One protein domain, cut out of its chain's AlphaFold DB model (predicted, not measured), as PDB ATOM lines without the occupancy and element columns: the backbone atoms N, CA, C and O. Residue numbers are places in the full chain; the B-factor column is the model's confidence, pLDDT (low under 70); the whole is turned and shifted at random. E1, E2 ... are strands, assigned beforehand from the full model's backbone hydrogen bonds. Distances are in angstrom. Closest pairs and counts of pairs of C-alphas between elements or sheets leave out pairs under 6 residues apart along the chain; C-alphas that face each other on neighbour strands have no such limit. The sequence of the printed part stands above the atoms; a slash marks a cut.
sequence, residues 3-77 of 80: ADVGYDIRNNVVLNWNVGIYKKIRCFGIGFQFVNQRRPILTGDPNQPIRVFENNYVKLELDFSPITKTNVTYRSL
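Overview. This is residues 3 to 77 of the 80 residues of an uncharacterized protein of Helicobacter pylori (strain ATCC 700392 / 26695) (UniProt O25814). One long, narrow sheet of five antiparallel strands makes up the model, twisted and bent partway along its length like a shallow open V, with no named helix over either face. The three long strands E2, E3 and E4 make its length, while the shorter E1 and E5 line opposite edges, E1 beside the beginning of E2 and E5 beside the later part of E4. The printed part has 75 residues with five named strands, E1 to E5 in chain order, which is also their order across the sheet; the class is all strand. The whole is only just loose, close to extended, with a radius of gyration of the C-alphas of 16.6 A and spans of 54 by 26 by 20 A.

Arrangement. The inner strands E3, residues 28 to 42, and E4, residues 50 to 64, are antiparallel at 167 degrees and form a hairpin; N 35 and O 57 are 2.9 A apart, within hydrogen-bond range. E3 bends by 55 degrees at residue 34 and E4 by 52 degrees at residue 58, and C-alphas 34 and 58 face each other at 4.8 A. On the other side of E3 from E4, E2, residues 13 to 25, is antiparallel to E3 at 165 degrees, with N 21 and O 32 at 2.9 A. The edge strand E1, residues 3 to 8, is antiparallel to E2 at 168 degrees, with N 6 and O 16 at 2.7 A. At the other edge, E5, residues 68 to 76, is antiparallel to E4 at 142 degrees, with N 62 and O 70 at 2.8 A. The five strands form a meander, each the antiparallel neighbour of the one before. E1 is apart from E4 and E5, and E2 is apart from E5.

Along the chain. E3 measures 41.1 A from first to last C-alpha; C-alpha 28 is at (33.087, 2.455, -14.128), and C-alpha 42 is at (62.811, -6.194, 12.872). E4 measures 40.7 A and E2 37.6 A. E5, 26.3 A, ends with C-alpha 76 at (54.065, 10.590, 1.637). E1, 17.0 A, begins with C-alpha 3 at (36.093, 2.897, 7.266).

Size, cuts and confidence. The outline is a rod, and the two C-alphas farthest apart are those of Arg 26 and Asn 47, 54.9 A. The printed part has no cut. The links E1 to E2, E2 to E3 and E4 to E5 are tight, and E3 to E4, with 7 residues between them, is short. The mean pLDDT of the printed part is 87.2, and residue 77 is under 70.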
ATOM      1  N   ALA A   3      35.153   2.521   6.223       89.47
ATOM      2  CA  ALA A   3      36.093   2.897   7.266       89.47
ATOM      3  C   ALA A   3      36.470   1.637   8.046       89.47
ATOM      4  O   ALA A   3      35.583   0.857   8.386       89.47
ATOM      5  N   ASP A   4      37.759   1.438   8.290       90.55
ATOM      6  CA  ASP A   4      38.277   0.376   9.150       90.55
ATOM      7  C   ASP A   4      39.396   0.934  10.044       90.55
ATOM      8  O   ASP A   4      40.090   1.899   9.703       90.55
ATOM      9  N   VAL A   5      39.471   0.395  11.261       91.16
ATOM     10  CA  VAL A   5      40.423   0.803  12.291       91.16
ATOM     11  C   VAL A   5      40.842  -0.420  13.101       91.16
ATOM     12  O   VAL A   5      40.036  -1.070  13.761       91.16
ATOM     13  N   GLY A   6      42.131  -0.725  13.064       89.44
ATOM     14  CA  GLY A   6      42.777  -1.727  13.893       89.44
ATOM     15  C   GLY A   6      43.368  -1.082  15.139       89.44
ATOM     16  O   GLY A   6      44.203  -0.180  15.040       89.44
ATOM     17  N   TYR A   7      42.972  -1.576  16.307       87.65
ATOM     18  CA  TYR A   7      43.447  -1.098  17.601       87.65
ATOM     19  C   TYR A   7      44.167  -2.203  18.371       87.65
ATOM     20  O   TYR A   7      43.625  -3.293  18.549       87.65
ATOM     21  N   ASP A   8      45.377  -1.917  18.845       84.62
ATOM     22  CA  ASP A   8      46.091  -2.777  19.782       84.62
ATOM     23  C   ASP A   8      45.722  -2.389  21.214       84.62
ATOM     24  O   ASP A   8      46.177  -1.370  21.744       84.62
ATOM     25  N   ILE A   9      44.905  -3.233  21.845       85.93
ATOM     26  CA  ILE A   9      44.441  -3.048  23.223       85.93
ATOM     27  C   ILE A   9      45.613  -3.105  24.210       85.93
ATOM     28  O   ILE A   9      45.615  -2.377  25.199       85.93
ATOM     29  N   ARG A  10      46.631  -3.935  23.950       84.40
ATOM     30  CA  ARG A  10      47.733  -4.155  24.896       84.40
ATOM     31  C   ARG A  10      48.638  -2.936  25.005       84.40
ATOM     32  O   ARG A  10      49.081  -2.602  26.098       84.40
ATOM     33  N   ASN A  11      48.915  -2.295  23.874       82.87
ATOM     34  CA  ASN A  11      49.806  -1.138  23.805       82.87
ATOM     35  C   ASN A  11      49.053   0.200  23.758       82.87
ATOM     36  O   ASN A  11      49.690   1.248  23.708       82.87
ATOM     37  N   ASN A  12      47.717   0.167  23.788       85.14
ATOM     38  CA  ASN A  12      46.837   1.335  23.747       85.14
ATOM     39  C   ASN A  12      47.085   2.225  22.512       85.14
ATOM     40  O   ASN A  12      47.205   3.449  22.608       85.14
ATOM     41  N   VAL A  13      47.235   1.593  21.343       82.82
ATOM     42  CA  VAL A  13      47.688   2.244  20.108       82.82
ATOM     43  C   VAL A  13      46.830   1.828  18.910       82.82
ATOM     44  O   VAL A  13      46.599   0.647  18.670       82.82
ATOM     45  N   VAL A  14      46.429   2.803  18.086       83.11
ATOM     46  CA  VAL A  14      45.870   2.548  16.746       83.11
ATOM     47  C   VAL A  14      46.984   2.027  15.836       83.11
ATOM     48  O   VAL A  14      47.984   2.716  15.627       83.11
ATOM     49  N   LEU A  15      46.819   0.809  15.321       83.47
ATOM     50  CA  LEU A  15      47.767   0.162  14.414       83.47
ATOM     51  C   LEU A  15      47.533   0.605  12.973       83.47
ATOM     52  O   LEU A  15      48.420   1.168  12.342       83.47
ATOM     53  N   ASN A  16      46.339   0.354  12.448       88.95
ATOM     54  CA  ASN A  16      46.002   0.642  11.061       88.95
ATOM     55  C   ASN A  16      44.676   1.380  11.030       88.95
ATOM     56  O   ASN A  16      43.781   1.060  11.804       88.95
ATOM     57  N   TRP A  17      44.526   2.337  10.133       90.89
ATOM     58  CA  TRP A  17      43.218   2.884   9.820       90.89
ATOM     59  C   TRP A  17      43.138   3.225   8.343       90.89
ATOM     60  O   TRP A  17      44.124   3.600   7.702       90.89
ATOM     61  N   ASN A  18      41.945   3.098   7.791       91.81
ATOM     62  CA  ASN A  18      41.646   3.501   6.433       91.81
ATOM     63  C   ASN A  18      40.242   4.084   6.356       91.81
ATOM     64  O   ASN A  18      39.289   3.561   6.925       91.81
ATOM     65  N   VAL A  19      40.109   5.169   5.604       93.14
ATOM     66  CA  VAL A  19      38.821   5.805   5.326       93.14
ATOM     67  C   VAL A  19      38.722   6.024   3.834       93.14
ATOM     68  O   VAL A  19      39.646   6.533   3.205       93.14
ATOM     69  N   GLY A  20      37.597   5.622   3.259       92.90
ATOM     70  CA  GLY A  20      37.402   5.606   1.825       92.90
ATOM     71  C   GLY A  20      36.001   5.984   1.388       92.90
ATOM     72  O   GLY A  20      34.987   5.616   1.992       92.90
ATOM     73  N   ILE A  21      35.948   6.680   0.263       94.60
ATOM     74  CA  ILE A  21      34.735   6.882  -0.515       94.60
ATOM     75  C   ILE A  21      34.869   6.098  -1.812       94.60
ATOM     76  O   ILE A  21      35.933   6.047  -2.419       94.60
ATOM     77  N   TYR A  22      33.786   5.458  -2.229       93.95
ATOM     78  CA  TYR A  22      33.730   4.721  -3.482       93.95
ATOM     79  C   TYR A  22      32.376   4.971  -4.121       93.95
ATOM     80  O   TYR A  22      31.345   4.913  -3.442       93.95
ATOM     81  N   LYS A  23      32.389   5.264  -5.418       93.87
ATOM     82  CA  LYS A  23      31.197   5.508  -6.218       93.87
ATOM     83  C   LYS A  23      31.272   4.680  -7.490       93.87
ATOM     84  O   LYS A  23      32.192   4.845  -8.286       93.87
ATOM     85  N   LYS A  24      30.268   3.827  -7.692       92.27
ATOM     86  CA  LYS A  24      30.081   3.058  -8.925       92.27
ATOM     87  C   LYS A  24      29.119   3.788  -9.864       92.27
ATOM     88  O   LYS A  24      28.067   4.257  -9.443       92.27
ATOM     89  N   ILE A  25      29.485   3.865 -11.136       89.99
ATOM     90  CA  ILE A  25      28.754   4.452 -12.256       89.99
ATOM     91  C   ILE A  25      28.751   3.420 -13.396       89.99
ATOM     92  O   ILE A  25      29.638   3.395 -14.246       89.99
ATOM     93  N   ARG A  26      27.733   2.547 -13.414       89.40
ATOM     94  CA  ARG A  26      27.599   1.441 -14.384       89.40
ATOM     95  C   ARG A  26      28.859   0.553 -14.421       89.40
ATOM     96  O   ARG A  26      29.141  -0.145 -13.447       89.40
ATOM     97  N   CYS A  27      29.592   0.596 -15.533       89.67
ATOM     98  CA  CYS A  27      30.808  -0.169 -15.803       89.67
ATOM     99  C   CYS A  27      32.082   0.522 -15.294       89.67
ATOM    100  O   CYS A  27      33.168  -0.012 -15.471       89.67
ATOM    101  N   PHE A  28      31.969   1.702 -14.684       91.67
ATOM    102  CA  PHE A  28      33.087   2.455 -14.128       91.67
ATOM    103  C   PHE A  28      32.877   2.685 -12.629       91.67
ATOM    104  O   PHE A  28      31.762   2.930 -12.188       91.67
ATOM    105  N   GLY A  29      33.927   2.631 -11.827       92.24
ATOM    106  CA  GLY A  29      33.918   2.965 -10.414       92.24
ATOM    107  C   GLY A  29      35.133   3.806 -10.081       92.24
ATOM    108  O   GLY A  29      36.217   3.570 -10.606       92.24
ATOM    109  N   ILE A  30      34.947   4.792  -9.214       93.04
ATOM    110  CA  ILE A  30      36.032   5.613  -8.691       93.04
ATOM    111  C   ILE A  30      36.022   5.542  -7.171       93.04
ATOM    112  O   ILE A  30      34.996   5.759  -6.519       93.04
ATOM    113  N   GLY A  31      37.175   5.198  -6.616       93.44
ATOM    114  CA  GLY A  31      37.429   5.103  -5.193       93.44
ATOM    115  C   GLY A  31      38.566   6.018  -4.787       93.44
ATOM    116  O   GLY A  31      39.544   6.175  -5.510       93.44
ATOM    117  N   PHE A  32      38.450   6.599  -3.607       94.38
ATOM    118  CA  PHE A  32      39.504   7.374  -2.987       94.38
ATOM    119  C   PHE A  32      39.627   6.939  -1.534       94.38
ATOM    120  O   PHE A  32      38.627   6.920  -0.816       94.38
ATOM    121  N   GLN A  33      40.826   6.534  -1.125       93.39
ATOM    122  CA  GLN A  33      41.093   5.966   0.191       93.39
ATOM    123  C   GLN A  33      42.312   6.636   0.821       93.39
ATOM    124  O   GLN A  33      43.378   6.709   0.214       93.39
ATOM    125  N   PHE A  34      42.160   7.077   2.062       92.43
ATOM    126  CA  PHE A  34      43.259   7.433   2.947       92.43
ATOM    127  C   PHE A  34      43.615   6.216   3.776       92.43
ATOM    128  O   PHE A  34      42.723   5.593   4.349       92.43
ATOM    129  N   VAL A  35      44.900   5.882   3.831       91.30
ATOM    130  CA  VAL A  35      45.384   4.714   4.555       91.30
ATOM    131  C   VAL A  35      46.594   5.096   5.397       91.30
ATOM    132  O   VAL A  35      47.566   5.663   4.895       91.30
ATOM    133  N   ASN A  36      46.543   4.728   6.669       89.62
ATOM    134  CA  ASN A  36      47.659   4.747   7.599       89.62
ATOM    135  C   ASN A  36      47.874   3.323   8.104       89.62
ATOM    136  O   ASN A  36      46.947   2.673   8.589       89.62
ATOM    137  N   GLN A  37      49.095   2.830   7.957       87.16
ATOM    138  CA  GLN A  37      49.474   1.506   8.426       87.16
ATOM    139  C   GLN A  37      50.710   1.601   9.310       87.16
ATOM    140  O   GLN A  37      51.742   2.106   8.863       87.16
ATOM    141  N   ARG A  38      50.637   1.070  10.532       83.41
ATOM    142  CA  ARG A  38      51.800   0.859  11.397       83.41
ATOM    143  C   ARG A  38      52.271  -0.577  11.258       83.41
ATOM    144  O   ARG A  38      51.617  -1.509  11.720       83.41
ATOM    145  N   ARG A  39      53.428  -0.760  10.623       79.62
ATOM    146  CA  ARG A  39      54.040  -2.080  10.451       79.62
ATOM    147  C   ARG A  39      55.314  -2.174  11.291       79.62
ATOM    148  O   ARG A  39      56.255  -1.426  11.016       79.62
ATOM    149  N   PRO A  40      55.378  -3.063  12.296       78.26
ATOM    150  CA  PRO A  40      56.631  -3.337  12.979       78.26
ATOM    151  C   PRO A  40      57.592  -4.020  12.002       78.26
ATOM    152  O   PRO A  40      57.201  -4.931  11.267       78.26
ATOM    153  N   ILE A  41      58.842  -3.574  11.988       81.19
ATOM    154  CA  ILE A  41      59.942  -4.269  11.328       81.19
ATOM    155  C   ILE A  41      60.979  -4.669  12.370       81.19
ATOM    156  O   ILE A  41      61.189  -3.959  13.357       81.19
ATOM    157  N   LEU A  42      61.634  -5.798  12.117       83.24
ATOM    158  CA  LEU A  42      62.811  -6.194  12.872       83.24
ATOM    159  C   LEU A  42      63.983  -5.323  12.431       83.24
ATOM    160  O   LEU A  42      64.211  -5.146  11.231       83.24
ATOM    161  N   THR A  43      64.699  -4.761  13.396       82.80
ATOM    162  CA  THR A  43      65.955  -4.061  13.130       82.80
ATOM    163  C   THR A  43      67.135  -4.918  13.582       82.80
ATOM    164  O   THR A  43      66.971  -5.872  14.339       82.80
ATOM    165  N   GLY A  44      68.332  -4.582  13.099       85.41
ATOM    166  CA  GLY A  44      69.578  -5.176  13.584       85.41
ATOM    167  C   GLY A  44      70.126  -4.524  14.858       85.41
ATOM    168  O   GLY A  44      71.209  -4.909  15.285       85.41
ATOM    169  N   ASP A  45      69.438  -3.530  15.438       84.41
ATOM    170  CA  ASP A  45      69.879  -2.866  16.669       84.41
ATOM    171  C   ASP A  45      69.427  -3.684  17.894       84.41
ATOM    172  O   ASP A  45      68.219  -3.798  18.134       84.41
ATOM    173  N   PRO A  46      70.356  -4.242  18.696       82.36
ATOM    174  CA  PRO A  46      70.008  -5.030  19.876       82.36
ATOM    175  C   PRO A  46      69.261  -4.224  20.951       82.36
ATOM    176  O   PRO A  46      68.524  -4.815  21.737       82.36
ATOM    177  N   ASN A  47      69.397  -2.893  20.975       84.48
ATOM    178  CA  ASN A  47      68.691  -2.029  21.926       84.48
ATOM    179  C   ASN A  47      67.278  -1.653  21.448       84.48
ATOM    180  O   ASN A  47      66.437  -1.257  22.254       84.48
ATOM    181  N   GLN A  48      67.001  -1.771  20.145       81.13
ATOM    182  CA  GLN A  48      65.704  -1.463  19.533       81.13
ATOM    183  C   GLN A  48      65.310  -2.537  18.510       81.13
ATOM    184  O   GLN A  48      65.157  -2.239  17.320       81.13
ATOM    185  N   PRO A  49      65.084  -3.789  18.947       79.33
ATOM    186  CA  PRO A  49      64.873  -4.914  18.033       79.33
ATOM    187  C   PRO A  49      63.628  -4.748  17.152       79.33
ATOM    188  O   PRO A  49      63.532  -5.361  16.090       79.33
ATOM    189  N   ILE A  50      62.677  -3.901  17.566       81.21
ATOM    190  CA  ILE A  50      61.444  -3.616  16.835       81.21
ATOM    191  C   ILE A  50      61.338  -2.111  16.594       81.21
ATOM    192  O   ILE A  50      61.262  -1.326  17.537       81.21
ATOM    193  N   ARG A  51      61.244  -1.716  15.320       80.03
ATOM    194  CA  ARG A  51      60.917  -0.344  14.914       80.03
ATOM    195  C   ARG A  51      59.593  -0.331  14.171       80.03
ATOM    196  O   ARG A  51      59.378  -1.117  13.252       80.03
ATOM    197  N   VAL A  52      58.700   0.575  14.550       78.45
ATOM    198  CA  VAL A  52      57.403   0.733  13.885       78.45
ATOM    199  C   VAL A  52      57.548   1.730  12.743       78.45
ATOM    200  O   VAL A  52      57.919   2.880  12.963       78.45
ATOM    201  N   PHE A  53      57.255   1.290  11.520       77.66
ATOM    202  CA  PHE A  53      57.148   2.179  10.369       77.66
ATOM    203  C   PHE A  53      55.709   2.642  10.206       77.66
ATOM    204  O   PHE A  53      54.799   1.820  10.082       77.66
ATOM    205  N   GLU A  54      55.521   3.957  10.169       80.53
ATOM    206  CA  GLU A  54      54.257   4.573   9.787       80.53
ATOM    207  C   GLU A  54      54.229   4.761   8.273       80.53
ATOM    208  O   GLU A  54      55.057   5.460   7.690       80.53
ATOM    209  N   ASN A  55      53.270   4.113   7.628       84.44
ATOM    210  CA  ASN A  55      53.087   4.178   6.196       84.44
ATOM    211  C   ASN A  55      51.775   4.894   5.877       84.44
ATOM    212  O   ASN A  55      50.697   4.312   5.998       84.44
ATOM    213  N   ASN A  56      51.894   6.154   5.464       88.32
ATOM    214  CA  ASN A  56      50.780   7.014   5.093       88.32
ATOM    215  C   ASN A  56      50.693   7.138   3.578       88.32
ATOM    216  O   ASN A  56      51.628   7.614   2.926       88.32
ATOM    217  N   TYR A  57      49.566   6.730   3.005       90.32
ATOM    218  CA  TYR A  57      49.337   6.892   1.579       90.32
ATOM    219  C   TYR A  57      47.880   7.169   1.247       90.32
ATOM    220  O   TYR A  57      46.946   6.827   1.971       90.32
ATOM    221  N   VAL A  58      47.719   7.802   0.096       91.43
ATOM    222  CA  VAL A  58      46.440   8.054  -0.543       91.43
ATOM    223  C   VAL A  58      46.344   7.123  -1.740       91.43
ATOM    224  O   VAL A  58      47.285   7.015  -2.526       91.43
ATOM    225  N   LYS A  59      45.221   6.427  -1.875       92.94
ATOM    226  CA  LYS A  59      44.954   5.495  -2.966       92.94
ATOM    227  C   LYS A  59      43.764   5.987  -3.783       92.94
ATOM    228  O   LYS A  59      42.669   6.146  -3.251       92.94
ATOM    229  N   LEU A  60      43.988   6.185  -5.076       93.47
ATOM    230  CA  LEU A  60      42.948   6.347  -6.084       93.47
ATOM    231  C   LEU A  60      42.704   4.986  -6.744       93.47
ATOM    232  O   LEU A  60      43.640   4.359  -7.235       93.47
ATOM    233  N   GLU A  61      41.460   4.532  -6.744       91.90
ATOM    234  CA  GLU A  61      41.025   3.266  -7.330       91.90
ATOM    235  C   GLU A  61      40.103   3.548  -8.514       91.90
ATOM    236  O   GLU A  61      39.116   4.269  -8.380       91.90
ATOM    237  N   LEU A  62      40.436   2.991  -9.674       92.71
ATOM    238  CA  LEU A  62      39.636   3.052 -10.889       92.71
ATOM    239  C   LEU A  62      39.206   1.628 -11.242       92.71
ATOM    240  O   LEU A  62      40.030   0.744 -11.465       92.71
ATOM    241  N   ASP A  63      37.902   1.401 -11.267       93.17
ATOM    242  CA  ASP A  63      37.293   0.086 -11.448       93.17
ATOM    243  C   ASP A  63      36.499   0.066 -12.756       93.17
ATOM    244  O   ASP A  63      35.399   0.605 -12.834       93.17
ATOM    245  N   PHE A  64      37.057  -0.533 -13.803       91.02
ATOM    246  CA  PHE A  64      36.396  -0.715 -15.092       91.02
ATOM    247  C   PHE A  64      35.785  -2.115 -15.141       91.02
ATOM    248  O   PHE A  64      36.384  -3.041 -15.677       91.02
ATOM    249  N   SER A  65      34.597  -2.298 -14.571       86.44
ATOM    250  CA  SER A  65      33.897  -3.587 -14.528       86.44
ATOM    251  C   SER A  65      33.340  -3.967 -15.910       86.44
ATOM    252  O   SER A  65      32.587  -3.173 -16.476       86.44
ATOM    253  N   PRO A  66      33.587  -5.184 -16.442       83.54
ATOM    254  CA  PRO A  66      34.296  -6.327 -15.843       83.54
ATOM    255  C   PRO A  66      35.779  -6.451 -16.257       83.54
ATOM    256  O   PRO A  66      36.397  -7.482 -16.023       83.54
ATOM    257  N   ILE A  67      36.326  -5.441 -16.926       88.11
ATOM    258  CA  ILE A  67      37.608  -5.468 -17.633       88.11
ATOM    259  C   ILE A  67      38.804  -5.480 -16.672       88.11
ATOM    260  O   ILE A  67      39.655  -6.359 -16.762       88.11
ATOM    261  N   THR A  68      38.930  -4.476 -15.800       88.97
ATOM    262  CA  THR A  68      40.139  -4.294 -14.983       88.97
ATOM    263  C   THR A  68      39.908  -3.385 -13.782       88.97
ATOM    264  O   THR A  68      39.021  -2.534 -13.787       88.97
ATOM    265  N   LYS A  69      40.759  -3.530 -12.767       88.44
ATOM    266  CA  LYS A  69      40.871  -2.593 -11.650       88.44
ATOM    267  C   LYS A  69      42.291  -2.070 -11.590       88.44
ATOM    268  O   LYS A  69      43.237  -2.852 -11.506       88.44
ATOM    269  N   THR A  70      42.443  -0.755 -11.596       90.51
ATOM    270  CA  THR A  70      43.739  -0.090 -11.489       90.51
ATOM    271  C   THR A  70      43.765   0.793 -10.254       90.51
ATOM    272  O   THR A  70      42.768   1.390  -9.857       90.51
ATOM    273  N   ASN A  71      44.923   0.841  -9.602       88.06
ATOM    274  CA  ASN A  71      45.105   1.572  -8.360       88.06
ATOM    275  C   ASN A  71      46.361   2.426  -8.464       88.06
ATOM    276  O   ASN A  71      47.432   1.909  -8.775       88.06
ATOM    277  N   VAL A  72      46.235   3.713  -8.160       89.79
ATOM    278  CA  VAL A  72      47.363   4.634  -8.035       89.79
ATOM    279  C   VAL A  72      47.516   4.974  -6.564       89.79
ATOM    280  O   VAL A  72      46.608   5.524  -5.945       89.79
ATOM    281  N   THR A  73      48.663   4.627  -5.991       89.92
ATOM    282  CA  THR A  73      48.985   4.929  -4.595       89.92
ATOM    283  C   THR A  73      50.054   6.004  -4.532       89.92
ATOM    284  O   THR A  73      51.166   5.793  -5.014       89.92
ATOM    285  N   TYR A  74      49.745   7.123  -3.888       89.03
ATOM    286  CA  TYR A  74      50.716   8.154  -3.553       89.03
ATOM    287  C   TYR A  74      51.082   8.052  -2.075       89.03
ATOM    288  O   TYR A  74      50.227   8.215  -1.204       89.03
ATOM    289  N   ARG A  75      52.355   7.776  -1.788       85.41
ATOM    290  CA  ARG A  75      52.875   7.632  -0.426       85.41
ATOM    291  C   ARG A  75      53.675   8.865  -0.043       85.41
ATOM    292  O   ARG A  75      54.691   9.150  -0.668       85.41
ATOM    293  N   SER A  76      53.253   9.544   1.019       72.10
ATOM    294  CA  SER A  76      54.065  10.590   1.637       72.10
ATOM    295  C   SER A  76      54.900   9.950   2.737       72.10
ATOM    296  O   SER A  76      54.384   9.563   3.786       72.10
ATOM    297  N   LEU A  77      56.196   9.778   2.478       63.39
ATOM    298  CA  LEU A  77      57.141   9.323   3.492       63.39
ATOM    299  C   LEU A  77      57.466  10.502   4.414       63.39
ATOM    300  O   LEU A  77      58.419  11.239   4.174       63.39
TER     301      LEU A  77